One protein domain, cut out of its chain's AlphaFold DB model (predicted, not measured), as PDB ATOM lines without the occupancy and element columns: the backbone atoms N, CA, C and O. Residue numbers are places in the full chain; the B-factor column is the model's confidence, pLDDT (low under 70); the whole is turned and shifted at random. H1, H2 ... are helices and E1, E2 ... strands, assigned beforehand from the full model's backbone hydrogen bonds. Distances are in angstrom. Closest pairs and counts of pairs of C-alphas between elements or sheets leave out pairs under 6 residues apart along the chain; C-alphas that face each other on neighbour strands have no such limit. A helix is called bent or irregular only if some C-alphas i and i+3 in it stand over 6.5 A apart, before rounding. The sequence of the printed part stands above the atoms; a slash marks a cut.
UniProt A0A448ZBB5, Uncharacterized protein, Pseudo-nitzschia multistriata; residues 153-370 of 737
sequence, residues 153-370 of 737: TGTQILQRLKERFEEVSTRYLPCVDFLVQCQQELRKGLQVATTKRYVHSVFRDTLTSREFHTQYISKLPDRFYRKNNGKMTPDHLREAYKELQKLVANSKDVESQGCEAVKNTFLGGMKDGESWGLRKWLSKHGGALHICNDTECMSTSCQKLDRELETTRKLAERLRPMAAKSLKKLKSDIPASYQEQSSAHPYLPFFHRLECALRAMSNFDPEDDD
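Overview. This is residues 153 to 370 of the 737 residues of an uncharacterized protein of Pseudo-nitzschia multistriata (UniProt A0A448ZBB5). The model is a long rod built along one long helix, H1, which is bent but runs nearly straight; H7, H8 and H10 make an up-and-down bundle with its first arm, H2, H3, H5 and H6 pack on its second, and H4 covers these four. The small strand hairpin E1 and E2 sticks out beyond the second arm. The 218 printed residues hold ten named helices and two named strands, in the order H1, E1, E2, then H2 to H10; the class is mostly helix, and the sheet, E1 - E2, is antiparallel. The whole is loose, with a radius of gyration of the C-alphas of 21.4 A, and spans 82 by 33 by 31 A.

Arrangement. E1, residues 196 to 199, and E2, residues 202 to 205, form an antiparallel hairpin, with N 197 and O 204 within hydrogen-bond range at 2.9 A. H1, residues 154 to 194, was assigned as one helix by its hydrogen bonds but is bent, with C-alphas 170 and 173 6.9 A apart; its arms are H1a, residues 154 to 170, and H1b, residues 173 to 194. With residues 173 to 179 alone, H1b touches H6, residues 277 to 286, opposite ways at a shallow tilt of 16 degrees; the closest C-alphas are those of Cys 175 and Gly 286, 5.5 A. With residues 183 to 193 alone it touches H5, residues 259 to 267, at Leu 186 and Lys 263, closest C-alphas 6.8 A apart. With residues 185 to 193 alone it touches H2, residues 209 to 217, at Leu 186 and Tyr 216, closest C-alphas 6.5 A apart. H4, residues 234 to 253, forms a helical hairpin with H3, residues 220 to 228, whose closest C-alphas are those of Pro 221 and Leu 244, 5.6 A. H1a, H7, residues 288 to 303, H8, residues 310 to 333, and H10, residues 348 to 362, form the bundle, each running against the one before it. H1a touches H8 the same way at 5 degrees, a shallow tilt, closest C-alphas Phe 165 and Ser 326, 5.8 A. H9, residues 337 to 340, is close but not clearly touching H10, at 7.6 A between the C-alphas of Tyr 338 and Leu 348. Every O i to N i+4 pair is within hydrogen-bond range in H1b, H2 to H7 and H10, but 12 of 13 in H1a and 18 of 20 in H8; H9 is too short for one.

Along the chain. H1a begins at C-alpha 154 (83.902, 113.624, 62.989) and measures 23.7 A; H1b measures 31.5 A and ends at C-alpha 194 (95.572, 62.390, 86.605). H4 measures 29.2 A and H8 35.4 A, with a kink of 26 degrees near residue 321. H10 ends at C-alpha 362 (76.596, 104.714, 75.198).

Size, cuts and confidence. The C-alphas farthest apart, Ser 201 and Glu 308, are 82.7 A apart. The printed part has no cut, and no link is long. Residues 337 to 347 and 369 to 370 have pLDDT under 70.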
ATOM      1  N   THR A 153      88.699 114.205  62.056       98.19
ATOM      2  CA  THR A 153      87.351 114.642  61.682       98.19
ATOM      3  C   THR A 153      86.281 113.830  62.405       98.19
ATOM      4  O   THR A 153      86.508 112.677  62.787       98.19
ATOM      5  N   GLY A 154      85.070 114.378  62.528       97.38
ATOM      6  CA  GLY A 154      83.902 113.624  62.989       97.38
ATOM      7  C   GLY A 154      83.677 112.344  62.171       97.38
ATOM      8  O   GLY A 154      83.380 111.292  62.740       97.38
ATOM      9  N   THR A 155      83.904 112.388  60.849       97.38
ATOM     10  CA  THR A 155      83.835 111.202  59.972       97.38
ATOM     11  C   THR A 155      84.871 110.152  60.372       97.38
ATOM     12  O   THR A 155      84.540 108.971  60.491       97.38
ATOM     13  N   GLN A 156      86.121 110.571  60.598       97.75
ATOM     14  CA  GLN A 156      87.208 109.678  61.002       97.75
ATOM     15  C   GLN A 156      86.931 109.039  62.367       97.75
ATOM     16  O   GLN A 156      87.143 107.838  62.517       97.75
ATOM     17  N   ILE A 157      86.401 109.796  63.332       97.38
ATOM     18  CA  ILE A 157      86.035 109.275  64.658       97.38
ATOM     19  C   ILE A 157      84.908 108.251  64.561       97.38
ATOM     20  O   ILE A 157      85.035 107.155  65.105       97.38
ATOM     21  N   LEU A 158      83.831 108.561  63.832       96.94
ATOM     22  CA  LEU A 158      82.718 107.626  63.649       96.94
ATOM     23  C   LEU A 158      83.178 106.332  62.982       96.94
ATOM     24  O   LEU A 158      82.813 105.246  63.431       96.94
ATOM     25  N   GLN A 159      83.988 106.438  61.929       97.38
ATOM     26  CA  GLN A 159      84.511 105.277  61.222       97.38
ATOM     27  C   GLN A 159      85.449 104.455  62.116       97.38
ATOM     28  O   GLN A 159      85.299 103.236  62.199       97.38
ATOM     29  N   ARG A 160      86.350 105.111  62.855       97.19
ATOM     30  CA  ARG A 160      87.277 104.437  63.766       97.19
ATOM     31  C   ARG A 160      86.540 103.725  64.896       97.19
ATOM     32  O   ARG A 160      86.804 102.551  65.140       97.19
ATOM     33  N   LEU A 161      85.587 104.384  65.556       96.31
ATOM     34  CA  LEU A 161      84.776 103.759  66.606       96.31
ATOM     35  C   LEU A 161      83.928 102.620  66.056       96.31
ATOM     36  O   LEU A 161      83.850 101.574  66.687       96.31
ATOM     37  N   LYS A 162      83.358 102.769  64.856       96.94
ATOM     38  CA  LYS A 162      82.642 101.680  64.182       96.94
ATOM     39  C   LYS A 162      83.522 100.446  64.012       96.94
ATOM     40  O   LYS A 162      83.080  99.353  64.351       96.94
ATOM     41  N   GLU A 163      84.751 100.624  63.534       96.94
ATOM     42  CA  GLU A 163      85.724  99.539  63.381       96.94
ATOM     43  C   GLU A 163      86.071  98.903  64.729       96.94
ATOM     44  O   GLU A 163      85.975  97.686  64.871       96.94
ATOM     45  N   ARG A 164      86.394  99.708  65.753       96.44
ATOM     46  CA  ARG A 164      86.707  99.201  67.104       96.44
ATOM     47  C   ARG A 164      85.530  98.427  67.706       96.44
ATOM     48  O   ARG A 164      85.713  97.349  68.266       96.44
ATOM     49  N   PHE A 165      84.314  98.941  67.553       96.12
ATOM     50  CA  PHE A 165      83.080  98.321  68.035       96.12
ATOM     51  C   PHE A 165      82.733  97.037  67.289       96.12
ATOM     52  O   PHE A 165      82.182  96.113  67.891       96.12
ATOM     53  N   GLU A 166      83.047  96.962  65.998       95.94
ATOM     54  CA  GLU A 166      82.910  95.746  65.207       95.94
ATOM     55  C   GLU A 166      83.943  94.697  65.635       95.94
ATOM     56  O   GLU A 166      83.553  93.548  65.874       95.94
ATOM     57  N   GLU A 167      85.202  95.105  65.851       96.12
ATOM     58  CA  GLU A 167      86.299  94.265  66.356       96.12
ATOM     59  C   GLU A 167      85.979  93.617  67.710       96.12
ATOM     60  O   GLU A 167      86.382  92.476  67.938       96.12
ATOM     61  N   VAL A 168      85.181  94.252  68.581       95.06
ATOM     62  CA  VAL A 168      84.675  93.589  69.802       95.06
ATOM     63  C   VAL A 168      84.039  92.243  69.452       95.06
ATOM     64  O   VAL A 168      84.272  91.231  70.108       95.06
ATOM     65  N   SER A 169      83.262  92.207  68.373       94.62
ATOM     66  CA  SER A 169      82.477  91.037  68.010       94.62
ATOM     67  C   SER A 169      83.086  90.140  66.946       94.62
ATOM     68  O   SER A 169      82.785  88.946  66.911       94.62
ATOM     69  N   THR A 170      83.932  90.701  66.090       95.56
ATOM     70  CA  THR A 170      84.605  89.973  65.013       95.56
ATOM     71  C   THR A 170      86.016  89.555  65.396       95.56
ATOM     72  O   THR A 170      86.595  88.761  64.672       95.56
ATOM     73  N   ARG A 171      86.579  90.032  66.513       94.94
ATOM     74  CA  ARG A 171      87.954  89.728  66.933       94.94
ATOM     75  C   ARG A 171      88.052  89.349  68.411       94.94
ATOM     76  O   ARG A 171      88.460  88.230  68.709       94.94
ATOM     77  N   TYR A 172      87.620  90.218  69.327       94.69
ATOM     78  CA  TYR A 172      87.764  89.989  70.771       94.69
ATOM     79  C   TYR A 172      86.936  88.794  71.271       94.69
ATOM     80  O   TYR A 172      87.495  87.826  71.791       94.69
ATOM     81  N   LEU A 173      85.615  88.816  71.055       93.62
ATOM     82  CA  LEU A 173      84.700  87.763  71.516       93.62
ATOM     83  C   LEU A 173      85.062  86.354  70.995       93.62
ATOM     84  O   LEU A 173      85.106  85.434  71.812       93.62
ATOM     85  N   PRO A 174      85.389  86.146  69.699       95.44
ATOM     86  CA  PRO A 174      85.884  84.858  69.200       95.44
ATOM     87  C   PRO A 174      87.093  84.293  69.957       95.44
ATOM     88  O   PRO A 174      87.160  83.086  70.205       95.44
ATOM     89  N   CYS A 175      88.051  85.149  70.321       94.88
ATOM     90  CA  CYS A 175      89.253  84.734  71.037       94.88
ATOM     91  C   CYS A 175      88.967  84.442  72.521       94.88
ATOM     92  O   CYS A 175      89.502  83.470  73.057       94.88
ATOM     93  N   VAL A 176      88.091  85.220  73.169       92.00
ATOM     94  CA  VAL A 176      87.645  84.971  74.555       92.00
ATOM     95  C   VAL A 176      86.867  83.657  74.655       92.00
ATOM     96  O   VAL A 176      87.179  82.819  75.498       92.00
ATOM     97  N   ASP A 177      85.903  83.435  73.762       91.75
ATOM     98  CA  ASP A 177      85.110  82.201  73.702       91.75
ATOM     99  C   ASP A 177      86.003  80.962  73.503       91.75
ATOM    100  O   ASP A 177      85.842  79.935  74.169       91.75
ATOM    101  N   PHE A 178      87.015  81.073  72.638       94.19
ATOM    102  CA  PHE A 178      88.005  80.017  72.450       94.19
ATOM    103  C   PHE A 178      88.848  79.757  73.704       94.19
ATOM    104  O   PHE A 178      89.033  78.597  74.076       94.19
ATOM    105  N   LEU A 179      89.329  80.804  74.381       91.00
ATOM    106  CA  LEU A 179      90.080  80.663  75.630       91.00
ATOM    107  C   LEU A 179      89.255  79.929  76.693       91.00
ATOM    108  O   LEU A 179      89.750  78.986  77.310       91.00
ATOM    109  N   VAL A 180      88.002  80.343  76.893       88.06
ATOM    110  CA  VAL A 180      87.084  79.732  77.866       88.06
ATOM    111  C   VAL A 180      86.912  78.240  77.578       88.06
ATOM    112  O   VAL A 180      87.016  77.416  78.491       88.06
ATOM    113  N   GLN A 181      86.715  77.881  76.308       90.62
ATOM    114  CA  GLN A 181      86.601  76.487  75.882       90.62
ATOM    115  C   GLN A 181      87.887  75.705  76.145       90.62
ATOM    116  O   GLN A 181      87.823  74.633  76.743       90.62
ATOM    117  N   CYS A 182      89.052  76.262  75.801       92.38
ATOM    118  CA  CYS A 182      90.342  75.631  76.078       92.38
ATOM    119  C   CYS A 182      90.540  75.397  77.581       92.38
ATOM    120  O   CYS A 182      90.901  74.300  77.992       92.38
ATOM    121  N   GLN A 183      90.257  76.391  78.426       90.69
ATOM    122  CA  GLN A 183      90.407  76.263  79.878       90.69
ATOM    123  C   GLN A 183      89.482  75.198  80.475       90.69
ATOM    124  O   GLN A 183      89.863  74.518  81.428       90.69
ATOM    125  N   GLN A 184      88.256  75.062  79.969       90.19
ATOM    126  CA  GLN A 184      87.318  74.040  80.435       90.19
ATOM    127  C   GLN A 184      87.722  72.643  79.955       90.19
ATOM    128  O   GLN A 184      87.720  71.701  80.747       90.19
ATOM    129  N   GLU A 185      88.083  72.502  78.681       93.62
ATOM    130  CA  GLU A 185      88.482  71.221  78.100       93.62
ATOM    131  C   GLU A 185      89.798  70.712  78.679       93.62
ATOM    132  O   GLU A 185      89.877  69.542  79.040       93.62
ATOM    133  N   LEU A 186      90.797  71.580  78.854       94.56
ATOM    134  CA  LEU A 186      92.085  71.196  79.427       94.56
ATOM    135  C   LEU A 186      91.981  70.858  80.916       94.56
ATOM    136  O   LEU A 186      92.645  69.928  81.360       94.56
ATOM    137  N   ARG A 187      91.115  71.539  81.685       92.38
ATOM    138  CA  ARG A 187      90.830  71.145  83.077       92.38
ATOM    139  C   ARG A 187      90.197  69.758  83.150       92.38
ATOM    140  O   ARG A 187      90.652  68.929  83.930       92.38
ATOM    141  N   LYS A 188      89.191  69.488  82.312       93.50
ATOM    142  CA  LYS A 188      88.550  68.165  82.232       93.50
ATOM    143  C   LYS A 188      89.534  67.088  81.776       93.50
ATOM    144  O   LYS A 188      89.588  66.021  82.371       93.50
ATOM    145  N   GLY A 189      90.326  67.374  80.744       94.88
ATOM    146  CA  GLY A 189      91.331  66.450  80.234       94.88
ATOM    147  C   GLY A 189      92.410  66.142  81.262       94.88
ATOM    148  O   GLY A 189      92.814  64.991  81.383       94.88
ATOM    149  N   LEU A 190      92.834  67.141  82.041       95.19
ATOM    150  CA  LEU A 190      93.811  66.944  83.103       95.19
ATOM    151  C   LEU A 190      93.240  66.059  84.210       95.19
ATOM    152  O   LEU A 190      93.903  65.111  84.600       95.19
ATOM    153  N   GLN A 191      92.003  66.309  84.656       94.00
ATOM    154  CA  GLN A 191      91.328  65.451  85.638       94.00
ATOM    155  C   GLN A 191      91.263  63.995  85.164       94.00
ATOM    156  O   GLN A 191      91.547  63.081  85.934       94.00
ATOM    157  N   VAL A 192      90.930  63.777  83.886       94.69
ATOM    158  CA  VAL A 192      90.944  62.437  83.286       94.69
ATOM    159  C   VAL A 192      92.356  61.863  83.292       94.69
ATOM    160  O   VAL A 192      92.517  60.726  83.710       94.69
ATOM    161  N   ALA A 193      93.371  62.629  82.883       93.06
ATOM    162  CA  ALA A 193      94.757  62.173  82.824       93.06
ATOM    163  C   ALA A 193      95.311  61.779  84.203       93.06
ATOM    164  O   ALA A 193      95.888  60.703  84.331       93.06
ATOM    165  N   THR A 194      95.068  62.594  85.235       89.94
ATOM    166  CA  THR A 194      95.572  62.390  86.605       89.94
ATOM    167  C   THR A 194      94.723  61.428  87.433       89.94
ATOM    168  O   THR A 194      95.053  61.143  88.585       89.94
ATOM    169  N   THR A 195      93.598  60.939  86.899       91.31
ATOM    170  CA  THR A 195      92.822  59.893  87.572       91.31
ATOM    171  C   THR A 195      93.679  58.631  87.616       91.31
ATOM    172  O   THR A 195      93.935  58.011  86.579       91.31
ATOM    173  N   LYS A 196      94.135  58.252  88.814       86.50
ATOM    174  CA  LYS A 196      94.971  57.066  89.010       86.50
ATOM    175  C   LYS A 196      94.159  55.808  88.712       86.50
ATOM    176  O   LYS A 196      93.147  55.552  89.361       86.50
ATOM    177  N   ARG A 197      94.612  55.001  87.753       83.75
ATOM    178  CA  ARG A 197      94.098  53.644  87.533       83.75
ATOM    179  C   ARG A 197      95.055  52.640  88.140       83.75
ATOM    180  O   ARG A 197      96.268  52.727  87.957       83.75
ATOM    181  N   TYR A 198      94.491  51.667  88.841       75.44
ATOM    182  CA  TYR A 198      95.240  50.524  89.331       75.44
ATOM    183  C   TYR A 198      95.411  49.527  88.183       75.44
ATOM    184  O   TYR A 198      94.448  48.891  87.758       75.44
ATOM    185  N   VAL A 199      96.622  49.435  87.632       78.12
ATOM    186  CA  VAL A 199      96.941  48.509  86.538       78.12
ATOM    187  C   VAL A 199      98.191  47.738  86.928       78.12
ATOM    188  O   VAL A 199      99.241  48.329  87.156       78.12
ATOM    189  N   HIS A 200      98.076  46.411  87.007       80.25
ATOM    190  CA  HIS A 200      99.190  45.508  87.330       80.25
ATOM    191  C   HIS A 200      99.938  45.915  88.608       80.25
ATOM    192  O   HIS A 200     101.152  46.101  88.598       80.25
ATOM    193  N   SER A 201      99.206  46.077  89.714       83.69
ATOM    194  CA  SER A 201      99.744  46.420  91.043       83.69
ATOM    195  C   SER A 201     100.448  47.779  91.183       83.69
ATOM    196  O   SER A 201     100.991  48.075  92.241       83.69
ATOM    197  N   VAL A 202     100.396  48.643  90.162       81.38
ATOM    198  CA  VAL A 202     100.954  50.001  90.219       81.38
ATOM    199  C   VAL A 202      99.877  51.015  89.839       81.38
ATOM    200  O   VAL A 202      99.119  50.822  88.886       81.38
ATOM    201  N   PHE A 203      99.804  52.123  90.578       83.69
ATOM    202  CA  PHE A 203      98.974  53.261  90.189       83.69
ATOM    203  C   PHE A 203      99.628  53.987  89.016       83.69
ATOM    204  O   PHE A 203     100.717  54.541  89.155       83.69
ATOM    205  N   ARG A 204      98.957  53.990  87.863       83.69
ATOM    206  CA  ARG A 204      99.379  54.745  86.679       83.69
ATOM    207  C   ARG A 204      98.348  55.806  86.329       83.69
ATOM    208  O   ARG A 204      97.148  55.616  86.547       83.69
ATOM    209  N   ASP A 205      98.832  56.904  85.767       87.25
ATOM    210  CA  ASP A 205      97.978  57.912  85.151       87.25
ATOM    211  C   ASP A 205      97.171  57.289  84.009       87.25
ATOM    212  O   ASP A 205      97.619  56.374  83.313       87.25
ATOM    213  N   THR A 206      95.945  57.773  83.836       90.31
ATOM    214  CA  THR A 206      95.018  57.252  82.827       90.31
ATOM    215  C   THR A 206      95.449  57.614  81.405       90.31
ATOM    216  O   THR A 206      95.153  56.862  80.479       90.31
ATOM    217  N   LEU A 207      96.107  58.764  81.227       94.44
ATOM    218  CA  LEU A 207      96.609  59.234  79.935       94.44
ATOM    219  C   LEU A 207      98.078  59.613  80.058       94.44
ATOM    220  O   LEU A 207      98.466  60.348  80.966       94.44
ATOM    221  N   THR A 208      98.874  59.188  79.085       95.69
ATOM    222  CA  THR A 208     100.226  59.715  78.894       95.69
ATOM    223  C   THR A 208     100.171  61.172  78.428       95.69
ATOM    224  O   THR A 208      99.199  61.620  77.818       95.69
ATOM    225  N   SER A 209     101.244  61.932  78.645       96.88
ATOM    226  CA  SER A 209     101.322  63.341  78.220       96.88
ATOM    227  C   SER A 209     101.196  63.523  76.710       96.88
ATOM    228  O   SER A 209     100.561  64.473  76.257       96.88
ATOM    229  N   ARG A 210     101.693  62.555  75.932       97.69
ATOM    230  CA  ARG A 210     101.521  62.497  74.477       97.69
ATOM    231  C   ARG A 210     100.064  62.273  74.069       97.69
ATOM    232  O   ARG A 210      99.577  62.906  73.130       97.69
ATOM    233  N   GLU A 211      99.346  61.386  74.760       97.50
ATOM    234  CA  GLU A 211      97.910  61.186  74.528       97.50
ATOM    235  C   GLU A 211      97.111  62.426  74.929       97.50
ATOM    236  O   GLU A 211      96.235  62.846  74.173       97.50
ATOM    237  N   PHE A 212      97.446  63.052  76.060       97.75
ATOM    238  CA  PHE A 212      96.838  64.306  76.495       97.75
ATOM    239  C   PHE A 212      97.036  65.421  75.453       97.75
ATOM    240  O   PHE A 212      96.055  66.038  75.029       97.75
ATOM    241  N   HIS A 213      98.265  65.626  74.964       98.06
ATOM    242  CA  HIS A 213      98.570  66.589  73.895       98.06
ATOM    243  C   HIS A 213      97.765  66.294  72.625       98.06
ATOM    244  O   HIS A 213      97.048  67.158  72.106       98.06
ATOM    245  N   THR A 214      97.814  65.046  72.160       98.00
ATOM    246  CA  THR A 214      97.151  64.620  70.923       98.00
ATOM    247  C   THR A 214      95.633  64.790  71.011       98.00
ATOM    248  O   THR A 214      95.007  65.254  70.054       98.00
ATOM    249  N   GLN A 215      95.019  64.440  72.143       97.44
ATOM    250  CA  GLN A 215      93.567  64.479  72.306       97.44
ATOM    251  C   GLN A 215      93.034  65.892  72.566       97.44
ATOM    252  O   GLN A 215      92.033  66.267  71.951       97.44
ATOM    253  N   TYR A 216      93.695  66.671  73.429       97.44
ATOM    254  CA  TYR A 216      93.147  67.930  73.943       97.44
ATOM    255  C   TYR A 216      93.784  69.196  73.359       97.44
ATOM    256  O   TYR A 216      93.126  70.231  73.366       97.44
ATOM    257  N   ILE A 217      95.015  69.145  72.831       97.62
ATOM    258  CA  ILE A 217      95.740  70.346  72.371       97.62
ATOM    259  C   ILE A 217      95.910  70.383  70.851       97.62
ATOM    260  O   ILE A 217      95.587  71.391  70.222       97.62
ATOM    261  N   SER A 218      96.355  69.284  70.234       97.94
ATOM    262  CA  SER A 218      96.759  69.268  68.817       97.94
ATOM    263  C   SER A 218      95.670  69.735  67.836       97.94
ATOM    264  O   SER A 218      95.967  70.323  66.800       97.94
ATOM    265  N   LYS A 219      94.394  69.525  68.184       97.56
ATOM    266  CA  LYS A 219      93.224  69.838  67.345       97.56
ATOM    267  C   LYS A 219      92.661  71.244  67.571       97.56
ATOM    268  O   LYS A 219      91.731  71.646  66.865       97.56
ATOM    269  N   LEU A 220      93.160  71.978  68.568       97.00
ATOM    270  CA  LEU A 220      92.623  73.286  68.945       97.00
ATOM    271  C   LEU A 220      92.746  74.340  67.828       97.00
ATOM    272  O   LEU A 220      91.739  75.012  67.582       97.00
ATOM    273  N   PRO A 221      93.872  74.460  67.087       98.25
ATOM    274  CA  PRO A 221      93.976  75.424  65.989       98.25
ATOM    275  C   PRO A 221      92.905  75.205  64.911       98.25
ATOM    276  O   PRO A 221      92.206  76.142  64.529       98.25
ATOM    277  N   ASP A 222      92.698  73.964  64.456       98.12
ATOM    278  CA  ASP A 222      91.727  73.667  63.391       98.12
ATOM    279  C   ASP A 222      90.280  73.864  63.843       98.12
ATOM    280  O   ASP A 222      89.399  74.179  63.037       98.12
ATOM    281  N   ARG A 223      90.003  73.643  65.133       97.75
ATOM    282  CA  ARG A 223      88.695  73.945  65.725       97.75
ATOM    283  C   ARG A 223      88.458  75.449  65.778       97.75
ATOM    284  O   ARG A 223      87.384  75.886  65.370       97.75
ATOM    285  N   PHE A 224      89.454  76.223  66.217       97.75
ATOM    286  CA  PHE A 224      89.395  77.684  66.217       97.75
ATOM    287  C   PHE A 224      89.146  78.229  64.809       97.75
ATOM    288  O   PHE A 224      88.205  78.998  64.607       97.75
ATOM    289  N   TYR A 225      89.925  77.764  63.827       98.31
ATOM    290  CA  TYR A 225      89.802  78.189  62.436       98.31
ATOM    291  C   TYR A 225      88.402  77.919  61.885       98.31
ATOM    292  O   TYR A 225      87.721  78.838  61.443       98.31
ATOM    293  N   ARG A 226      87.922  76.670  61.971       98.12
ATOM    294  CA  ARG A 226      86.608  76.285  61.429       98.12
ATOM    295  C   ARG A 226      85.452  77.033  62.083       98.12
ATOM    296  O   ARG A 226      84.520  77.420  61.387       98.12
ATOM    297  N   LYS A 227      85.507  77.237  63.402       97.56
ATOM    298  CA  LYS A 227      84.442  77.911  64.158       97.56
ATOM    299  C   LYS A 227      84.334  79.399  63.821       97.56
ATOM    300  O   LYS A 227      83.233  79.948  63.822       97.56
ATOM    301  N   ASN A 228      85.473  80.039  63.570       97.75
ATOM    302  CA  ASN A 228      85.562  81.485  63.380       97.75
ATOM    303  C   ASN A 228      85.714  81.903  61.912       97.75
ATOM    304  O   ASN A 228      85.686  83.100  61.615       97.75
ATOM    305  N   ASN A 229      85.788  80.934  60.995       96.06
ATOM    306  CA  ASN A 229      85.699  81.156  59.560       96.06
ATOM    307  C   ASN A 229      84.332  81.773  59.214       96.06
ATOM    308  O   ASN A 229      83.293  81.134  59.371       96.06
ATOM    309  N   GLY A 230      84.334  83.040  58.797       95.69
ATOM    310  CA  GLY A 230      83.128  83.834  58.530       95.69
ATOM    311  C   GLY A 230      82.697  84.775  59.662       95.69
ATOM    312  O   GLY A 230      81.779  85.565  59.459       95.69
ATOM    313  N   LYS A 231      83.352  84.730  60.831       95.50
ATOM    314  CA  LYS A 231      83.173  85.724  61.909       95.50
ATOM    315  C   LYS A 231      84.348  86.691  61.993       95.50
ATOM    316  O   LYS A 231      84.141  87.896  62.080       95.50
ATOM    317  N   MET A 232      85.562  86.146  61.987       97.38
ATOM    318  CA  MET A 232      86.798  86.923  61.976       97.38
ATOM    319  C   MET A 232      87.177  87.289  60.544       97.38
ATOM    320  O   MET A 232      86.936  86.515  59.613       97.38
ATOM    321  N   THR A 233      87.816  88.443  60.363       95.62
ATOM    322  CA  THR A 233      88.416  88.803  59.070       95.62
ATOM    323  C   THR A 233      89.488  87.769  58.685       95.62
ATOM    324  O   THR A 233      90.249  87.363  59.574       95.62
ATOM    325  N   PRO A 234      89.611  87.376  57.403       97.00
ATOM    326  CA  PRO A 234      90.504  86.295  56.978       97.00
ATOM    327  C   PRO A 234      91.966  86.455  57.412       97.00
ATOM    328  O   PRO A 234      92.584  85.470  57.814       97.00
ATOM    329  N   ASP A 235      92.502  87.677  57.384       97.00
ATOM    330  CA  ASP A 235      93.901  87.935  57.738       97.00
ATOM    331  C   ASP A 235      94.153  87.722  59.235       97.00
ATOM    332  O   ASP A 235      94.975  86.882  59.604       97.00
ATOM    333  N   HIS A 236      93.356  88.358  60.103       96.06
ATOM    334  CA  HIS A 236      93.430  88.130  61.551       96.06
ATOM    335  C   HIS A 236      93.213  86.654  61.924       96.06
ATOM    336  O   HIS A 236      93.889  86.146  62.819       96.06
ATOM    337  N   LEU A 237      92.297  85.950  61.245       98.06
ATOM    338  CA  LEU A 237      92.049  84.526  61.489       98.06
ATOM    339  C   LEU A 237      93.270  83.667  61.130       98.06
ATOM    340  O   LEU A 237      93.637  82.773  61.894       98.06
ATOM    341  N   ARG A 238      93.906  83.940  59.984       98.25
ATOM    342  CA  ARG A 238      95.095  83.216  59.512       98.25
ATOM    343  C   ARG A 238      96.286  83.434  60.442       98.25
ATOM    344  O   ARG A 238      96.974  82.473  60.782       98.25
ATOM    345  N   GLU A 239      96.516  84.670  60.874       98.12
ATOM    346  CA  GLU A 239      97.581  84.989  61.828       98.12
ATOM    347  C   GLU A 239      97.351  84.325  63.184       98.12
ATOM    348  O   GLU A 239      98.252  83.675  63.717       98.12
ATOM    349  N   ALA A 240      96.130  84.434  63.713       97.94
ATOM    350  CA  ALA A 240      95.753  83.819  64.976       97.94
ATOM    351  C   ALA A 240      95.921  82.290  64.922       97.94
ATOM    352  O   ALA A 240      96.481  81.703  65.846       97.94
ATOM    353  N   TYR A 241      95.516  81.651  63.819       98.38
ATOM    354  CA  TYR A 241      95.720  80.221  63.581       98.38
ATOM    355  C   TYR A 241      97.204  79.831  63.564       98.38
ATOM    356  O   TYR A 241      97.595  78.887  64.249       98.38
ATOM    357  N   LYS A 242      98.042  80.580  62.837       98.44
ATOM    358  CA  LYS A 242      99.488  80.322  62.748       98.44
ATOM    359  C   LYS A 242     100.166  80.397  64.119       98.44
ATOM    360  O   LYS A 242     101.002  79.558  64.437       98.44
ATOM    361  N   GLU A 243      99.809  81.376  64.945       98.06
ATOM    362  CA  GLU A 243     100.354  81.491  66.305       98.06
ATOM    363  C   GLU A 243      99.822  80.388  67.239       98.06
ATOM    364  O   GLU A 243     100.584  79.864  68.048       98.06
ATOM    365  N   LEU A 244      98.568  79.936  67.082       98.38
ATOM    366  CA  LEU A 244      98.080  78.754  67.810       98.38
ATOM    367  C   LEU A 244      98.870  77.492  67.448       98.38
ATOM    368  O   LEU A 244      99.173  76.698  68.335       98.38
ATOM    369  N   GLN A 245      99.240  77.304  66.178       98.38
ATOM    370  CA  GLN A 245     100.088  76.178  65.773       98.38
ATOM    371  C   GLN A 245     101.459  76.215  66.464       98.38
ATOM    372  O   GLN A 245     101.953  75.169  66.884       98.38
ATOM    373  N   LYS A 246     102.043  77.407  66.652       98.25
ATOM    374  CA  LYS A 246     103.283  77.563  67.430       98.25
ATOM    375  C   LYS A 246     103.086  77.179  68.895       98.25
ATOM    376  O   LYS A 246     103.908  76.455  69.439       98.25
ATOM    377  N   LEU A 247     101.984  77.595  69.526       97.94
ATOM    378  CA  LEU A 247     101.677  77.191  70.907       97.94
ATOM    379  C   LEU A 247     101.514  75.671  71.045       97.94
ATOM    380  O   LEU A 247     101.991  75.088  72.017       97.94
ATOM    381  N   VAL A 248     100.878  75.023  70.063       98.19
ATOM    382  CA  VAL A 248     100.772  73.557  70.010       98.19
ATOM    383  C   VAL A 248     102.155  72.911  69.913       98.19
ATOM    384  O   VAL A 248     102.405  71.952  70.642       98.19
ATOM    385  N   ALA A 249     103.049  73.433  69.067       98.12
ATOM    386  CA  ALA A 249     104.425  72.947  68.955       98.12
ATOM    387  C   ALA A 249     105.189  73.103  70.281       98.12
ATOM    388  O   ALA A 249     105.656  72.109  70.820       98.12
ATOM    389  N   ASN A 250     105.176  74.293  70.889       97.56
ATOM    390  CA  ASN A 250     105.855  74.546  72.165       97.56
ATOM    391  C   ASN A 250     105.358  73.620  73.288       97.56
ATOM    392  O   ASN A 250     106.137  73.120  74.091       97.56
ATOM    393  N   SER A 251     104.045  73.372  73.349       97.75
ATOM    394  CA  SER A 251     103.469  72.445  74.333       97.75
ATOM    395  C   SER A 251     103.852  70.984  74.081       97.75
ATOM    396  O   SER A 251     103.818  70.181  75.008       97.75
ATOM    397  N   LYS A 252     104.214  70.636  72.841       97.81
ATOM    398  CA  LYS A 252     104.689  69.302  72.467       97.81
ATOM    399  C   LYS A 252     106.113  69.065  72.968       97.81
ATOM    400  O   LYS A 252     106.427  67.975  73.432       97.81
ATOM    401  N   ASP A 253     106.952  70.096  72.919       97.81
ATOM    402  CA  ASP A 253     108.366  70.005  73.304       97.81
ATOM    403  C   ASP A 253     108.558  69.707  74.804       97.81
ATOM    404  O   ASP A 253     109.609  69.225  75.218       97.81
ATOM    405  N   VAL A 254     107.521  69.931  75.619       97.62
ATOM    406  CA  VAL A 254     107.501  69.637  77.062       97.62
ATOM    407  C   VAL A 254     106.709  68.370  77.418       97.62
ATOM    408  O   VAL A 254     106.413  68.147  78.590       97.62
ATOM    409  N   GLU A 255     106.358  67.516  76.446       97.69
ATOM    410  CA  GLU A 255     105.626  66.257  76.696       97.69
ATOM    411  C   GLU A 255     106.326  65.355  77.723       97.69
ATOM    412  O   GLU A 255     105.657  64.693  78.516       97.69
ATOM    413  N   SER A 256     107.660  65.357  77.752       96.88
ATOM    414  CA  SER A 256     108.462  64.584  78.710       96.88
ATOM    415  C   SER A 256     108.304  65.044  80.163       96.88
ATOM    416  O   SER A 256     108.623  64.284  81.073       96.88
ATOM    417  N   GLN A 257     107.798  66.259  80.394       96.38
ATOM    418  CA  GLN A 257     107.652  66.866  81.721       96.38
ATOM    419  C   GLN A 257     106.274  66.610  82.362       96.38
ATOM    420  O   GLN A 257     106.034  67.039  83.489       96.38
ATOM    421  N   GLY A 258     105.354  65.928  81.670       96.19
ATOM    422  CA  GLY A 258     104.036  65.576  82.206       96.19
ATOM    423  C   GLY A 258     102.865  66.391  81.635       96.19
ATOM    424  O   GLY A 258     103.031  67.449  81.025       96.19
ATOM    425  N   CYS A 259     101.634  65.917  81.867       96.44
ATOM    426  CA  CYS A 259     100.403  66.537  81.345       96.44
ATOM    427  C   CYS A 259     100.203  67.972  81.859       96.44
ATOM    428  O   CYS A 259      99.707  68.840  81.137       96.44
ATOM    429  N   GLU A 260     100.612  68.226  83.102       95.50
ATOM    430  CA  GLU A 260     100.521  69.538  83.741       95.50
ATOM    431  C   GLU A 260     101.458  70.556  83.076       95.50
ATOM    432  O   GLU A 260     101.033  71.670  82.767       95.50
ATOM    433  N   ALA A 261     102.697  70.157  82.769       96.06
ATOM    434  CA  ALA A 261     103.664  70.992  82.059       96.06
ATOM    435  C   ALA A 261     103.188  71.320  80.638       96.06
ATOM    436  O   ALA A 261     103.235  72.479  80.223       96.06
ATOM    437  N   VAL A 262     102.637  70.333  79.924       97.19
ATOM    438  CA  VAL A 262     102.022  70.514  78.599       97.19
ATOM    439  C   VAL A 262     100.863  71.522  78.657       97.19
ATOM    440  O   VAL A 262     100.822  72.477  77.875       97.19
ATOM    441  N   LYS A 263      99.939  71.363  79.619       95.94
ATOM    442  CA  LYS A 263      98.808  72.281  79.839       95.94
ATOM    443  C   LYS A 263      99.284  73.699  80.155       95.94
ATOM    444  O   LYS A 263      98.805  74.653  79.538       95.94
ATOM    445  N   ASN A 264     100.196  73.840  81.115       94.69
ATOM    446  CA  ASN A 264     100.697  75.136  81.568       94.69
ATOM    447  C   ASN A 264     101.493  75.828  80.463       94.69
ATOM    448  O   ASN A 264     101.342  77.033  80.287       94.69
ATOM    449  N   THR A 265     102.231  75.068  79.649       95.69
ATOM    450  CA  THR A 265     102.960  75.604  78.497       95.69
ATOM    451  C   THR A 265     102.027  76.144  77.416       95.69
ATOM    452  O   THR A 265     102.266  77.212  76.854       95.69
ATOM    453  N   PHE A 266     100.919  75.444  77.154       96.56
ATOM    454  CA  PHE A 266      99.923  75.895  76.187       96.56
ATOM    455  C   PHE A 266      99.116  77.100  76.691       96.56
ATOM    456  O   PHE A 266      99.007  78.108  75.993       96.56
ATOM    457  N   LEU A 267      98.545  77.021  77.900       93.12
ATOM    458  CA  LEU A 267      97.726  78.100  78.466       93.12
ATOM    459  C   LEU A 267      98.553  79.352  78.772       93.12
ATOM    460  O   LEU A 267      98.073  80.470  78.580       93.12
ATOM    461  N   GLY A 268      99.789  79.150  79.218       90.44
ATOM    462  CA  GLY A 268     100.679  80.190  79.694       90.44
ATOM    463  C   GLY A 268     100.268  80.796  81.034       90.44
ATOM    464  O   GLY A 268      99.218  80.499  81.614       90.44
ATOM    465  N   GLY A 269     101.117  81.692  81.520       85.88
ATOM    466  CA  GLY A 269     100.970  82.386  82.794       85.88
ATOM    467  C   GLY A 269     101.442  83.831  82.693       85.88
ATOM    468  O   GLY A 269     101.472  84.410  81.605       85.88
ATOM    469  N   MET A 270     101.792  84.401  83.840       80.38
ATOM    470  CA  MET A 270     102.510  85.667  83.929       80.38
ATOM    471  C   MET A 270     103.905  85.399  84.477       80.38
ATOM    472  O   MET A 270     104.046  84.619  85.417       80.38
ATOM    473  N   LYS A 271     104.916  86.024  83.881       83.38
ATOM    474  CA  LYS A 271     106.285  86.036  84.392       83.38
ATOM    475  C   LYS A 271     106.860  87.423  84.124       83.38
ATOM    476  O   LYS A 271     106.731  87.907  83.006       83.38
ATOM    477  N   ASP A 272     107.410  88.065  85.152       83.62
ATOM    478  CA  ASP A 272     108.037  89.392  85.051       83.62
ATOM    479  C   ASP A 272     107.109  90.465  84.438       83.62
ATOM    480  O   ASP A 272     107.517  91.298  83.638       83.62
ATOM    481  N   GLY A 273     105.811  90.408  84.769       77.38
ATOM    482  CA  GLY A 273     104.790  91.316  84.223       77.38
ATOM    483  C   GLY A 273     104.334  90.991  82.795       77.38
ATOM    484  O   GLY A 273     103.329  91.536  82.337       77.38
ATOM    485  N   GLU A 274     104.982  90.050  82.110       82.56
ATOM    486  CA  GLU A 274     104.607  89.635  80.764       82.56
ATOM    487  C   GLU A 274     103.737  88.376  80.761       82.56
ATOM    488  O   GLU A 274     103.981  87.382  81.451       82.56
ATOM    489  N   SER A 275     102.702  88.401  79.921       86.00
ATOM    490  CA  SER A 275     101.920  87.203  79.615       86.00
ATOM    491  C   SER A 275     102.640  86.341  78.577       86.00
ATOM    492  O   SER A 275     103.276  86.858  77.658       86.00
ATOM    493  N   TRP A 276     102.499  85.020  78.678       91.81
ATOM    494  CA  TRP A 276     103.019  84.057  77.697       91.81
ATOM    495  C   TRP A 276     101.954  83.007  77.327       91.81
ATOM    496  O   TRP A 276     100.838  83.046  77.842       91.81
ATOM    497  N   GLY A 277     102.245  82.111  76.379       93.62
ATOM    498  CA  GLY A 277     101.305  81.070  75.937       93.62
ATOM    499  C   GLY A 277     100.010  81.617  75.316       93.62
ATOM    500  O   GLY A 277     100.003  82.672  74.671       93.62
ATOM    501  N   LEU A 278      98.892  80.920  75.540       93.56
ATOM    502  CA  LEU A 278      97.563  81.335  75.079       93.56
ATOM    503  C   LEU A 278      97.161  82.704  75.640       93.56
ATOM    504  O   LEU A 278      96.385  83.423  75.009       93.56
ATOM    505  N   ARG A 279      97.720  83.095  76.794       89.69
ATOM    506  CA  ARG A 279      97.457  84.411  77.360       89.69
ATOM    507  C   ARG A 279      97.989  85.553  76.489       89.69
ATOM    508  O   ARG A 279      97.237  86.437  76.082       89.69
ATOM    509  N   LYS A 280      99.266  85.468  76.110       92.62
ATOM    510  CA  LYS A 280      99.903  86.409  75.170       92.62
ATOM    511  C   LYS A 280      99.196  86.424  73.820       92.62
ATOM    512  O   LYS A 280      98.982  87.485  73.233       92.62
ATOM    513  N   TRP A 281      98.806  85.239  73.347       95.06
ATOM    514  CA  TRP A 281      98.051  85.085  72.109       95.06
ATOM    515  C   TRP A 281      96.721  85.843  72.152       95.06
ATOM    516  O   TRP A 281      96.410  86.560  71.202       95.06
ATOM    517  N   LEU A 282      95.966  85.760  73.253       92.31
ATOM    518  CA  LEU A 282      94.701  86.482  73.391       92.31
ATOM    519  C   LEU A 282      94.910  88.001  73.400       92.31
ATOM    520  O   LEU A 282      94.180  88.706  72.708       92.31
ATOM    521  N   SER A 283      95.917  88.516  74.108       89.69
ATOM    522  CA  SER A 283      96.218  89.956  74.102       89.69
ATOM    523  C   SER A 283      96.520  90.472  72.691       89.69
ATOM    524  O   SER A 283      95.978  91.496  72.270       89.69
ATOM    525  N   LYS A 284      97.321  89.724  71.920       93.75
ATOM    526  CA  LYS A 284      97.697  90.082  70.545       93.75
ATOM    527  C   LYS A 284      96.533  89.942  69.559       93.75
ATOM    528  O   LYS A 284      96.242  90.853  68.782       93.75
ATOM    529  N   HIS A 285      95.853  88.799  69.564       95.50
ATOM    530  CA  HIS A 285      94.858  88.471  68.542       95.50
ATOM    531  C   HIS A 285      93.442  88.889  68.913       95.50
ATOM    532  O   HIS A 285      92.679  89.210  68.010       95.50
ATOM    533  N   GLY A 286      93.109  88.984  70.199       93.44
ATOM    534  CA  GLY A 286      91.841  89.533  70.677       93.44
ATOM    535  C   GLY A 286      91.768  91.057  70.579       93.44
ATOM    536  O   GLY A 286      90.672  91.602  70.519       93.44
ATOM    537  N   GLY A 287      92.910  91.756  70.533       92.06
ATOM    538  CA  GLY A 287      92.967  93.205  70.301       92.06
ATOM    539  C   GLY A 287      92.370  94.060  71.425       92.06
ATOM    540  O   GLY A 287      92.166  95.254  71.228       92.06
ATOM    541  N   ALA A 288      92.101  93.473  72.595       88.25
ATOM    542  CA  ALA A 288      91.366  94.116  73.684       88.25
ATOM    543  C   ALA A 288      91.979  95.458  74.096       88.25
ATOM    544  O   ALA A 288      91.265  96.451  74.195       88.25
ATOM    545  N   LEU A 289      93.306  95.499  74.264       88.69
ATOM    546  CA  LEU A 289      94.026  96.709  74.657       88.69
ATOM    547  C   LEU A 289      93.847  97.842  73.639       88.69
ATOM    548  O   LEU A 289      93.532  98.961  74.029       88.69
ATOM    549  N   HIS A 290      93.985  97.549  72.343       92.19
ATOM    550  CA  HIS A 290      93.795  98.545  71.286       92.19
ATOM    551  C   HIS A 290      92.350  99.036  71.220       92.19
ATOM    552  O   HIS A 290      92.116 100.231  71.083       92.19
ATOM    553  N   ILE A 291      91.374  98.133  71.345       93.69
ATOM    554  CA  ILE A 291      89.957  98.509  71.354       93.69
ATOM    555  C   ILE A 291      89.655  99.417  72.558       93.69
ATOM    556  O   ILE A 291      88.994 100.440  72.382       93.69
ATOM    557  N   CYS A 292      90.153  99.072  73.753       92.25
ATOM    558  CA  CYS A 292      89.958  99.868  74.968       92.25
ATOM    559  C   CYS A 292      90.608 101.246  74.841       92.25
ATOM    560  O   CYS A 292      89.910 102.244  74.977       92.25
ATOM    561  N   ASN A 293      91.909 101.298  74.528       93.69
ATOM    562  CA  ASN A 293      92.662 102.549  74.427       93.69
ATOM    563  C   ASN A 293      92.004 103.516  73.436       93.69
ATOM    564  O   ASN A 293      91.747 104.665  73.784       93.69
ATOM    565  N   ASP A 294      91.674 103.041  72.234       95.38
ATOM    566  CA  ASP A 294      91.035 103.863  71.209       95.38
ATOM    567  C   ASP A 294      89.662 104.369  71.672       95.38
ATOM    568  O   ASP A 294      89.358 105.555  71.535       95.38
ATOM    569  N   THR A 295      88.830 103.481  72.229       95.12
ATOM    570  CA  THR A 295      87.472 103.834  72.671       95.12
ATOM    571  C   THR A 295      87.502 104.841  73.817       95.12
ATOM    572  O   THR A 295      86.735 105.799  73.791       95.12
ATOM    573  N   GLU A 296      88.395 104.661  74.790       94.44
ATOM    574  CA  GLU A 296      88.576 105.579  75.919       94.44
ATOM    575  C   GLU A 296      89.091 106.939  75.458       94.44
ATOM    576  O   GLU A 296      88.465 107.951  75.759       94.44
ATOM    577  N   CYS A 297      90.170 106.976  74.665       95.50
ATOM    578  CA  CYS A 297      90.737 108.234  74.172       95.50
ATOM    579  C   CYS A 297      89.696 109.033  73.378       95.50
ATOM    580  O   CYS A 297      89.547 110.242  73.575       95.50
ATOM    581  N   MET A 298      88.933 108.361  72.508       95.75
ATOM    582  CA  MET A 298      87.856 109.005  71.755       95.75
ATOM    583  C   MET A 298      86.686 109.413  72.656       95.75
ATOM    584  O   MET A 298      86.164 110.508  72.480       95.75
ATOM    585  N   SER A 299      86.303 108.599  73.646       93.25
ATOM    586  CA  SER A 299      85.248 108.943  74.612       93.25
ATOM    587  C   SER A 299      85.598 110.204  75.393       93.25
ATOM    588  O   SER A 299      84.827 111.161  75.381       93.25
ATOM    589  N   THR A 300      86.793 110.250  75.982       92.56
ATOM    590  CA  THR A 300      87.287 111.410  76.727       92.56
ATOM    591  C   THR A 300      87.371 112.657  75.849       92.56
ATOM    592  O   THR A 300      87.077 113.755  76.311       92.56
ATOM    593  N   SER A 301      87.749 112.511  74.579       95.31
ATOM    594  CA  SER A 301      87.830 113.645  73.651       95.31
ATOM    595  C   SER A 301      86.443 114.159  73.251       95.31
ATOM    596  O   SER A 301      86.226 115.368  73.242       95.31
ATOM    597  N   CYS A 302      85.479 113.266  72.998       94.12
ATOM    598  CA  CYS A 302      84.086 113.637  72.733       94.12
ATOM    599  C   CYS A 302      83.432 114.330  73.938       94.12
ATOM    600  O   CYS A 302      82.692 115.293  73.760       94.12
ATOM    601  N   GLN A 303      83.740 113.893  75.162       90.56
ATOM    602  CA  GLN A 303      83.220 114.494  76.397       90.56
ATOM    603  C   GLN A 303      83.713 115.926  76.648       90.56
ATOM    604  O   GLN A 303      83.072 116.665  77.389       90.56
ATOM    605  N   LYS A 304      84.837 116.322  76.037       92.94
ATOM    606  CA  LYS A 304      85.388 117.685  76.119       92.94
ATOM    607  C   LYS A 304      84.780 118.650  75.097       92.94
ATOM    608  O   LYS A 304      85.122 119.828  75.124       92.94
ATOM    609  N   LEU A 305      83.946 118.164  74.175       94.25
ATOM    610  CA  LEU A 305      83.283 119.023  73.201       94.25
ATOM    611  C   LEU A 305      82.273 119.936  73.892       94.25
ATOM    612  O   LEU A 305      81.647 119.554  74.880       94.25
ATOM    613  N   ASP A 306      82.098 121.128  73.330       93.31
ATOM    614  CA  ASP A 306      81.060 122.051  73.769       93.31
ATOM    615  C   ASP A 306      79.679 121.406  73.578       93.31
ATOM    616  O   ASP A 306      79.319 120.973  72.476       93.31
ATOM    617  N   ARG A 307      78.941 121.300  74.684       90.56
ATOM    618  CA  ARG A 307      77.649 120.614  74.785       90.56
ATOM    619  C   ARG A 307      76.527 121.388  74.112       90.56
ATOM    620  O   ARG A 307      75.595 120.770  73.603       90.56
ATOM    621  N   GLU A 308      76.640 122.712  74.064       92.00
ATOM    622  CA  GLU A 308      75.630 123.585  73.463       92.00
ATOM    623  C   GLU A 308      75.663 123.514  71.929       92.00
ATOM    624  O   GLU A 308      74.687 123.844  71.250       92.00
ATOM    625  N   LEU A 309      76.773 123.033  71.354       95.62
ATOM    626  CA  LEU A 309      76.909 122.905  69.911       95.62
ATOM    627  C   LEU A 309      76.045 121.771  69.353       95.62
ATOM    628  O   LEU A 309      76.188 120.591  69.677       95.62
ATOM    629  N   GLU A 310      75.241 122.126  68.354       96.25
ATOM    630  CA  GLU A 310      74.408 121.196  67.592       96.25
ATOM    631  C   GLU A 310      75.204 120.032  66.975       96.25
ATOM    632  O   GLU A 310      74.718 118.904  66.882       96.25
ATOM    633  N   THR A 311      76.451 120.277  66.566       96.88
ATOM    634  CA  THR A 311      77.337 119.234  66.033       96.88
ATOM    635  C   THR A 311      77.700 118.184  67.079       96.88
ATOM    636  O   THR A 311      77.824 117.009  66.738       96.88
ATOM    637  N   THR A 312      77.834 118.580  68.348       96.19
ATOM    638  CA  THR A 312      78.119 117.665  69.461       96.19
ATOM    639  C   THR A 312      76.914 116.773  69.733       96.19
ATOM    640  O   THR A 312      77.066 115.552  69.806       96.19
ATOM    641  N   ARG A 313      75.704 117.351  69.766       96.00
ATOM    642  CA  ARG A 313      74.440 116.604  69.912       96.00
ATOM    643  C   ARG A 313      74.247 115.572  68.804       96.00
ATOM    644  O   ARG A 313      74.030 114.392  69.084       96.00
ATOM    645  N   LYS A 314      74.437 115.980  67.546       96.50
ATOM    646  CA  LYS A 314      74.366 115.077  66.384       96.50
ATOM    647  C   LYS A 314      75.411 113.966  66.429       96.50
ATOM    648  O   LYS A 314      75.117 112.828  66.062       96.50
ATOM    649  N   LEU A 315      76.635 114.268  66.870       96.75
ATOM    650  CA  LEU A 315      77.680 113.257  67.021       96.75
ATOM    651  C   LEU A 315      77.298 112.233  68.101       96.75
ATOM    652  O   LEU A 315      77.384 111.028  67.853       96.75
ATOM    653  N   ALA A 316      76.825 112.699  69.259       96.00
ATOM    654  CA  ALA A 316      76.358 111.851  70.351       96.00
ATOM    655  C   ALA A 316      75.218 110.920  69.909       96.00
ATOM    656  O   ALA A 316      75.275 109.710  70.135       96.00
ATOM    657  N   GLU A 317      74.220 111.445  69.193       96.12
ATOM    658  CA  GLU A 317      73.091 110.675  68.653       96.12
ATOM    659  C   GLU A 317      73.538 109.514  67.745       96.12
ATOM    660  O   GLU A 317      72.929 108.443  67.746       96.12
ATOM    661  N   ARG A 318      74.642 109.678  67.005       96.25
ATOM    662  CA  ARG A 318      75.215 108.612  66.165       96.25
ATOM    663  C   ARG A 318      76.052 107.614  66.961       96.25
ATOM    664  O   ARG A 318      75.989 106.414  66.683       96.25
ATOM    665  N   LEU A 319      76.823 108.085  67.939       95.88
ATOM    666  CA  LEU A 319      77.729 107.252  68.731       95.88
ATOM    667  C   LEU A 319      76.993 106.330  69.704       95.88
ATOM    668  O   LEU A 319      77.293 105.131  69.755       95.88
ATOM    669  N   ARG A 320      75.998 106.859  70.423       95.12
ATOM    670  CA  ARG A 320      75.240 106.131  71.451       95.12
ATOM    671  C   ARG A 320      74.688 104.779  70.980       95.12
ATOM    672  O   ARG A 320      75.015 103.767  71.606       95.12
ATOM    673  N   PRO A 321      73.912 104.678  69.880       96.75
ATOM    674  CA  PRO A 321      73.342 103.400  69.454       96.75
ATOM    675  C   PRO A 321      74.409 102.394  69.006       96.75
ATOM    676  O   PRO A 321      74.221 101.186  69.164       96.75
ATOM    677  N   MET A 322      75.539 102.864  68.467       96.12
ATOM    678  CA  MET A 322      76.646 101.992  68.072       96.12
ATOM    679  C   MET A 322      77.338 101.394  69.300       96.12
ATOM    680  O   MET A 322      77.508 100.174  69.370       96.12
ATOM    681  N   ALA A 323      77.658 102.235  70.286       95.62
ATOM    682  CA  ALA A 323      78.255 101.810  71.545       95.62
ATOM    683  C   ALA A 323      77.313 100.880  72.326       95.62
ATOM    684  O   ALA A 323      77.719  99.790  72.724       95.62
ATOM    685  N   ALA A 324      76.028 101.236  72.445       95.00
ATOM    686  CA  ALA A 324      75.015 100.427  73.124       95.00
ATOM    687  C   ALA A 324      74.838  99.044  72.476       95.00
ATOM    688  O   ALA A 324      74.721  98.031  73.171       95.00
ATOM    689  N   LYS A 325      74.860  98.968  71.139       95.75
ATOM    690  CA  LYS A 325      74.794  97.695  70.409       95.75
ATOM    691  C   LYS A 325      75.995  96.803  70.725       95.75
ATOM    692  O   LYS A 325      75.807  95.609  70.973       95.75
ATOM    693  N   SER A 326      77.206  97.357  70.716       94.56
ATOM    694  CA  SER A 326      78.416  96.591  71.030       94.56
ATOM    695  C   SER A 326      78.504  96.221  72.508       94.56
ATOM    696  O   SER A 326      78.858  95.084  72.805       94.56
ATOM    697  N   LEU A 327      78.080  97.100  73.421       94.12
ATOM    698  CA  LEU A 327      77.962  96.809  74.852       94.12
ATOM    699  C   LEU A 327      76.992  95.652  75.109       94.12
ATOM    700  O   LEU A 327      77.317  94.707  75.824       94.12
ATOM    701  N   LYS A 328      75.814  95.686  74.478       94.12
ATOM    702  CA  LYS A 328      74.822  94.613  74.588       94.12
ATOM    703  C   LYS A 328      75.388  93.278  74.112       94.12
ATOM    704  O   LYS A 328      75.179  92.269  74.776       94.12
ATOM    705  N   LYS A 329      76.116  93.279  72.991       92.44
ATOM    706  CA  LYS A 329      76.745  92.072  72.440       92.44
ATOM    707  C   LYS A 329      77.877  91.548  73.328       92.44
ATOM    708  O   LYS A 329      77.966  90.348  73.557       92.44
ATOM    709  N   LEU A 330      78.700  92.446  73.870       91.69
ATOM    710  CA  LEU A 330      79.746  92.110  74.836       91.69
ATOM    711  C   LEU A 330      79.156  91.397  76.066       91.69
ATOM    712  O   LEU A 330      79.675  90.363  76.476       91.69
ATOM    713  N   LYS A 331      78.040  91.908  76.607       89.88
ATOM    714  CA  LYS A 331      77.345  91.312  77.759       89.88
ATOM    715  C   LYS A 331      76.608  90.012  77.443       89.88
ATOM    716  O   LYS A 331      76.546  89.144  78.305       89.88
ATOM    717  N   SER A 332      76.018  89.876  76.253       90.00
ATOM    718  CA  SER A 332      75.263  88.668  75.891       90.00
ATOM    719  C   SER A 332      76.159  87.475  75.590       90.00
ATOM    720  O   SER A 332      75.776  86.340  75.863       90.00
ATOM    721  N   ASP A 333      77.328  87.728  75.000       86.81
ATOM    722  CA  ASP A 333      78.166  86.671  74.434       86.81
ATOM    723  C   ASP A 333      79.205  86.145  75.442       86.81
ATOM    724  O   ASP A 333      79.757  85.062  75.244       86.81
ATOM    725  N   ILE A 334      79.458  86.870  76.539       82.12
ATOM    726  CA  ILE A 334      80.339  86.422  77.626       82.12
ATOM    727  C   ILE A 334      79.499  85.728  78.704       82.12
ATOM    728  O   ILE A 334      78.599  86.362  79.256       82.12
ATOM    729  N   PRO A 335      79.771  84.448  79.040       72.75
ATOM    730  CA  PRO A 335      78.978  83.723  80.029       72.75
ATOM    731  C   PRO A 335      78.949  84.440  81.383       72.75
ATOM    732  O   PRO A 335      79.988  84.897  81.856       72.75
ATOM    733  N   ALA A 336      77.781  84.474  82.033       70.06
ATOM    734  CA  ALA A 336      77.577  85.159  83.316       70.06
ATOM    735  C   ALA A 336      78.562  84.716  84.413       70.06
ATOM    736  O   ALA A 336      79.015  85.538  85.201       70.06
ATOM    737  N   SER A 337      78.995  83.451  84.404       59.66
ATOM    738  CA  SER A 337      80.009  82.947  85.339       59.66
ATOM    739  C   SER A 337      81.359  83.667  85.235       59.66
ATOM    740  O   SER A 337      82.064  83.773  86.232       59.66
ATOM    741  N   TYR A 338      81.707  84.204  84.063       66.12
ATOM    742  CA  TYR A 338      82.892  85.047  83.860       66.12
ATOM    743  C   TYR A 338      82.617  86.535  84.102       66.12
ATOM    744  O   TYR A 338      83.546  87.328  84.052       66.12
ATOM    745  N   GLN A 339      81.364  86.921  84.339       66.25
ATOM    746  CA  GLN A 339      81.005  88.273  84.769       66.25
ATOM    747  C   GLN A 339      80.999  88.390  86.302       66.25
ATOM    748  O   GLN A 339      81.139  89.491  86.816       66.25
ATOM    749  N   GLU A 340      80.810  87.278  87.023       60.97
ATOM    750  CA  GLU A 340      80.613  87.250  88.484       60.97
ATOM    751  C   GLU A 340      81.818  86.735  89.266       60.97
ATOM    752  O   GLU A 340      82.077  87.199  90.372       60.97
ATOM    753  N   GLN A 341      82.557  85.758  88.731       49.09
ATOM    754  CA  GLN A 341      83.594  85.088  89.507       49.09
ATOM    755  C   GLN A 341      84.997  85.616  89.192       49.09
ATOM    756  O   GLN A 341      85.583  85.311  88.156       49.09
ATOM    757  N   SER A 342      85.554  86.273  90.213       44.41
ATOM    758  CA  SER A 342      86.981  86.428  90.505       44.41
ATOM    759  C   SER A 342      87.752  87.472  89.693       44.41
ATOM    760  O   SER A 342      88.165  87.249  88.554       44.41
ATOM    761  N   SER A 343      88.115  88.551  90.391       46.03
ATOM    762  CA  SER A 343      89.198  89.492  90.067       46.03
ATOM    763  C   SER A 343      90.547  88.826  89.730       46.03
ATOM    764  O   SER A 343      91.441  89.496  89.218       46.03
ATOM    765  N   ALA A 344      90.707  87.515  89.962       51.50
ATOM    766  CA  ALA A 344      91.899  86.748  89.608       51.50
ATOM    767  C   ALA A 344      91.879  86.178  88.176       51.50
ATOM    768  O   ALA A 344      92.874  85.581  87.744       51.50
ATOM    769  N   HIS A 345      90.790  86.333  87.403       65.19
ATOM    770  CA  HIS A 345      90.841  85.965  85.987       65.19
ATOM    771  C   HIS A 345      91.634  87.028  85.209       65.19
ATOM    772  O   HIS A 345      91.234  88.190  85.183       65.19
ATOM    773  N   PRO A 346      92.729  86.666  84.520       62.44
ATOM    774  CA  PRO A 346      93.605  87.617  83.815       62.44
ATOM    775  C   PRO A 346      92.932  88.504  82.760       62.44
ATOM    776  O   PRO A 346      93.549  89.466  82.311       62.44
ATOM    777  N   TYR A 347      91.708  88.185  82.328       69.50
ATOM    778  CA  TYR A 347      90.994  88.942  81.293       69.50
ATOM    779  C   TYR A 347      89.801  89.731  81.804       69.50
ATOM    780  O   TYR A 347      89.294  90.578  81.067       69.50
ATOM    781  N   LEU A 348      89.396  89.511  83.058       73.62
ATOM    782  CA  LEU A 348      88.376  90.329  83.708       73.62
ATOM    783  C   LEU A 348      88.724  91.828  83.641       73.62
ATOM    784  O   LEU A 348      87.846  92.607  83.273       73.62
ATOM    785  N   PRO A 349      89.990  92.251  83.873       78.69
ATOM    786  CA  PRO A 349      90.358  93.661  83.773       78.69
ATOM    787  C   PRO A 349      90.081  94.259  82.389       78.69
ATOM    788  O   PRO A 349      89.546  95.359  82.294       78.69
ATOM    789  N   PHE A 350      90.378  93.529  81.307       83.06
ATOM    790  CA  PHE A 350      90.108  93.999  79.944       83.06
ATOM    791  C   PHE A 350      88.619  94.013  79.617       83.06
ATOM    792  O   PHE A 350      88.158  94.929  78.940       83.06
ATOM    793  N   PHE A 351      87.865  93.021  80.093       87.31
ATOM    794  CA  PHE A 351      86.417  93.001  79.939       87.31
ATOM    795  C   PHE A 351      85.776  94.215  80.613       87.31
ATOM    796  O   PHE A 351      85.061  94.949  79.939       87.31
ATOM    797  N   HIS A 352      86.073  94.462  81.891       86.69
ATOM    798  CA  HIS A 352      85.501  95.592  82.624       86.69
ATOM    799  C   HIS A 352      85.956  96.928  82.054       86.69
ATOM    800  O   HIS A 352      85.143  97.830  81.898       86.69
ATOM    801  N   ARG A 353      87.226  97.041  81.658       88.62
ATOM    802  CA  ARG A 353      87.731  98.241  80.993       88.62
ATOM    803  C   ARG A 353      86.976  98.525  79.690       88.62
ATOM    804  O   ARG A 353      86.481  99.630  79.492       88.62
ATOM    805  N   LEU A 354      86.808  97.510  78.839       90.31
ATOM    806  CA  LEU A 354      86.045  97.631  77.597       90.31
ATOM    807  C   LEU A 354      84.562  97.927  77.858       90.31
ATOM    808  O   LEU A 354      83.956  98.732  77.152       90.31
ATOM    809  N   GLU A 355      83.974  97.282  78.862       91.94
ATOM    810  CA  GLU A 355      82.594  97.503  79.281       91.94
ATOM    811  C   GLU A 355      82.384  98.949  79.739       91.94
ATOM    812  O   GLU A 355      81.450  99.599  79.270       91.94
ATOM    813  N   CYS A 356      83.266  99.468  80.595       90.00
ATOM    814  CA  CYS A 356      83.254 100.851  81.059       90.00
ATOM    815  C   CYS A 356      83.402 101.832  79.895       90.00
ATOM    816  O   CYS A 356      82.613 102.766  79.797       90.00
ATOM    817  N   ALA A 357      84.338 101.590  78.972       90.38
ATOM    818  CA  ALA A 357      84.542 102.445  77.805       90.38
ATOM    819  C   ALA A 357      83.308 102.481  76.882       90.38
ATOM    820  O   ALA A 357      82.862 103.547  76.453       90.38
ATOM    821  N   LEU A 358      82.704 101.318  76.609       93.75
ATOM    822  CA  LEU A 358      81.481 101.223  75.810       93.75
ATOM    823  C   LEU A 358      80.277 101.854  76.519       93.75
ATOM    824  O   LEU A 358      79.450 102.477  75.857       93.75
ATOM    825  N   ARG A 359      80.180 101.712  77.845       93.56
ATOM    826  CA  ARG A 359      79.119 102.310  78.664       93.56
ATOM    827  C   ARG A 359      79.236 103.832  78.721       93.56
ATOM    828  O   ARG A 359      78.244 104.523  78.521       93.56
ATOM    829  N   ALA A 360      80.442 104.353  78.929       90.00
ATOM    830  CA  ALA A 360      80.709 105.787  78.900       90.00
ATOM    831  C   ALA A 360      80.291 106.397  77.554       90.00
ATOM    832  O   ALA A 360      79.630 107.429  77.518       90.00
ATOM    833  N   MET A 361      80.594 105.715  76.445       93.56
ATOM    834  CA  MET A 361      80.180 106.169  75.118       93.56
ATOM    835  C   MET A 361      78.676 105.979  74.851       93.56
ATOM    836  O   MET A 361      78.069 106.806  74.175       93.56
ATOM    837  N   SER A 362      78.046 104.913  75.360       94.69
ATOM    838  CA  SER A 362      76.596 104.714  75.198       94.69
ATOM    839  C   SER A 362      75.772 105.743  75.965       94.69
ATOM    840  O   SER A 362      74.657 106.050  75.554       94.69
ATOM    841  N   ASN A 363      76.338 106.263  77.053       91.00
ATOM    842  CA  ASN A 363      75.719 107.248  77.932       91.00
ATOM    843  C   ASN A 363      76.197 108.675  77.640       91.00
ATOM    844  O   ASN A 363      75.852 109.585  78.380       91.00
ATOM    845  N   PHE A 364      77.001 108.883  76.593       90.56
ATOM    846  CA  PHE A 364      77.420 110.220  76.198       90.56
ATOM    847  C   PHE A 364      76.209 110.994  75.670       90.56
ATOM    848  O   PHE A 364      75.812 110.822  74.516       90.56
ATOM    849  N   ASP A 365      75.618 111.814  76.536       89.69
ATOM    850  CA  ASP A 365      74.519 112.710  76.212       89.69
ATOM    851  C   ASP A 365      74.907 114.151  76.584       89.69
ATOM    852  O   ASP A 365      75.032 114.460  77.764       89.69
ATOM    853  N   PRO A 366      75.162 115.032  75.603       87.31
ATOM    854  CA  PRO A 366      75.507 116.424  75.872       87.31
ATOM    855  C   PRO A 366      74.361 117.232  76.497       87.31
ATOM    856  O   PRO A 366      74.638 118.292  77.048       87.31
ATOM    857  N   GLU A 367      73.109 116.762  76.429       83.00
ATOM    858  CA  GLU A 367      71.969 117.423  77.084       83.00
ATOM    859  C   GLU A 367      71.760 116.956  78.534       83.00
ATOM    860  O   GLU A 367      71.064 117.623  79.298       83.00
ATOM    861  N   ASP A 368      72.369 115.831  78.925       77.88
ATOM    862  CA  ASP A 368      72.297 115.295  80.285       77.88
ATOM    863  C   ASP A 368      73.484 115.850  81.085       77.88
ATOM    864  O   ASP A 368      74.635 115.430  80.942       77.88
ATOM    865  N   ASP A 369      73.215 116.899  81.858       54.16
ATOM    866  CA  ASP A 369      74.228 117.761  82.455       54.16
ATOM    867  C   ASP A 369      74.947 117.082  83.632       54.16
ATOM    868  O   ASP A 369      74.620 117.338  84.784       54.16
ATOM    869  N   ASP A 370      75.891 116.170  83.350       51.41
ATOM    870  CA  ASP A 370      76.723 115.423  84.318       51.41
ATOM    871  C   ASP A 370      76.015 115.089  85.646       51.41
ATOM    872  O   ASP A 370      76.625 115.101  86.724       51.41
TER     873      ASP A 370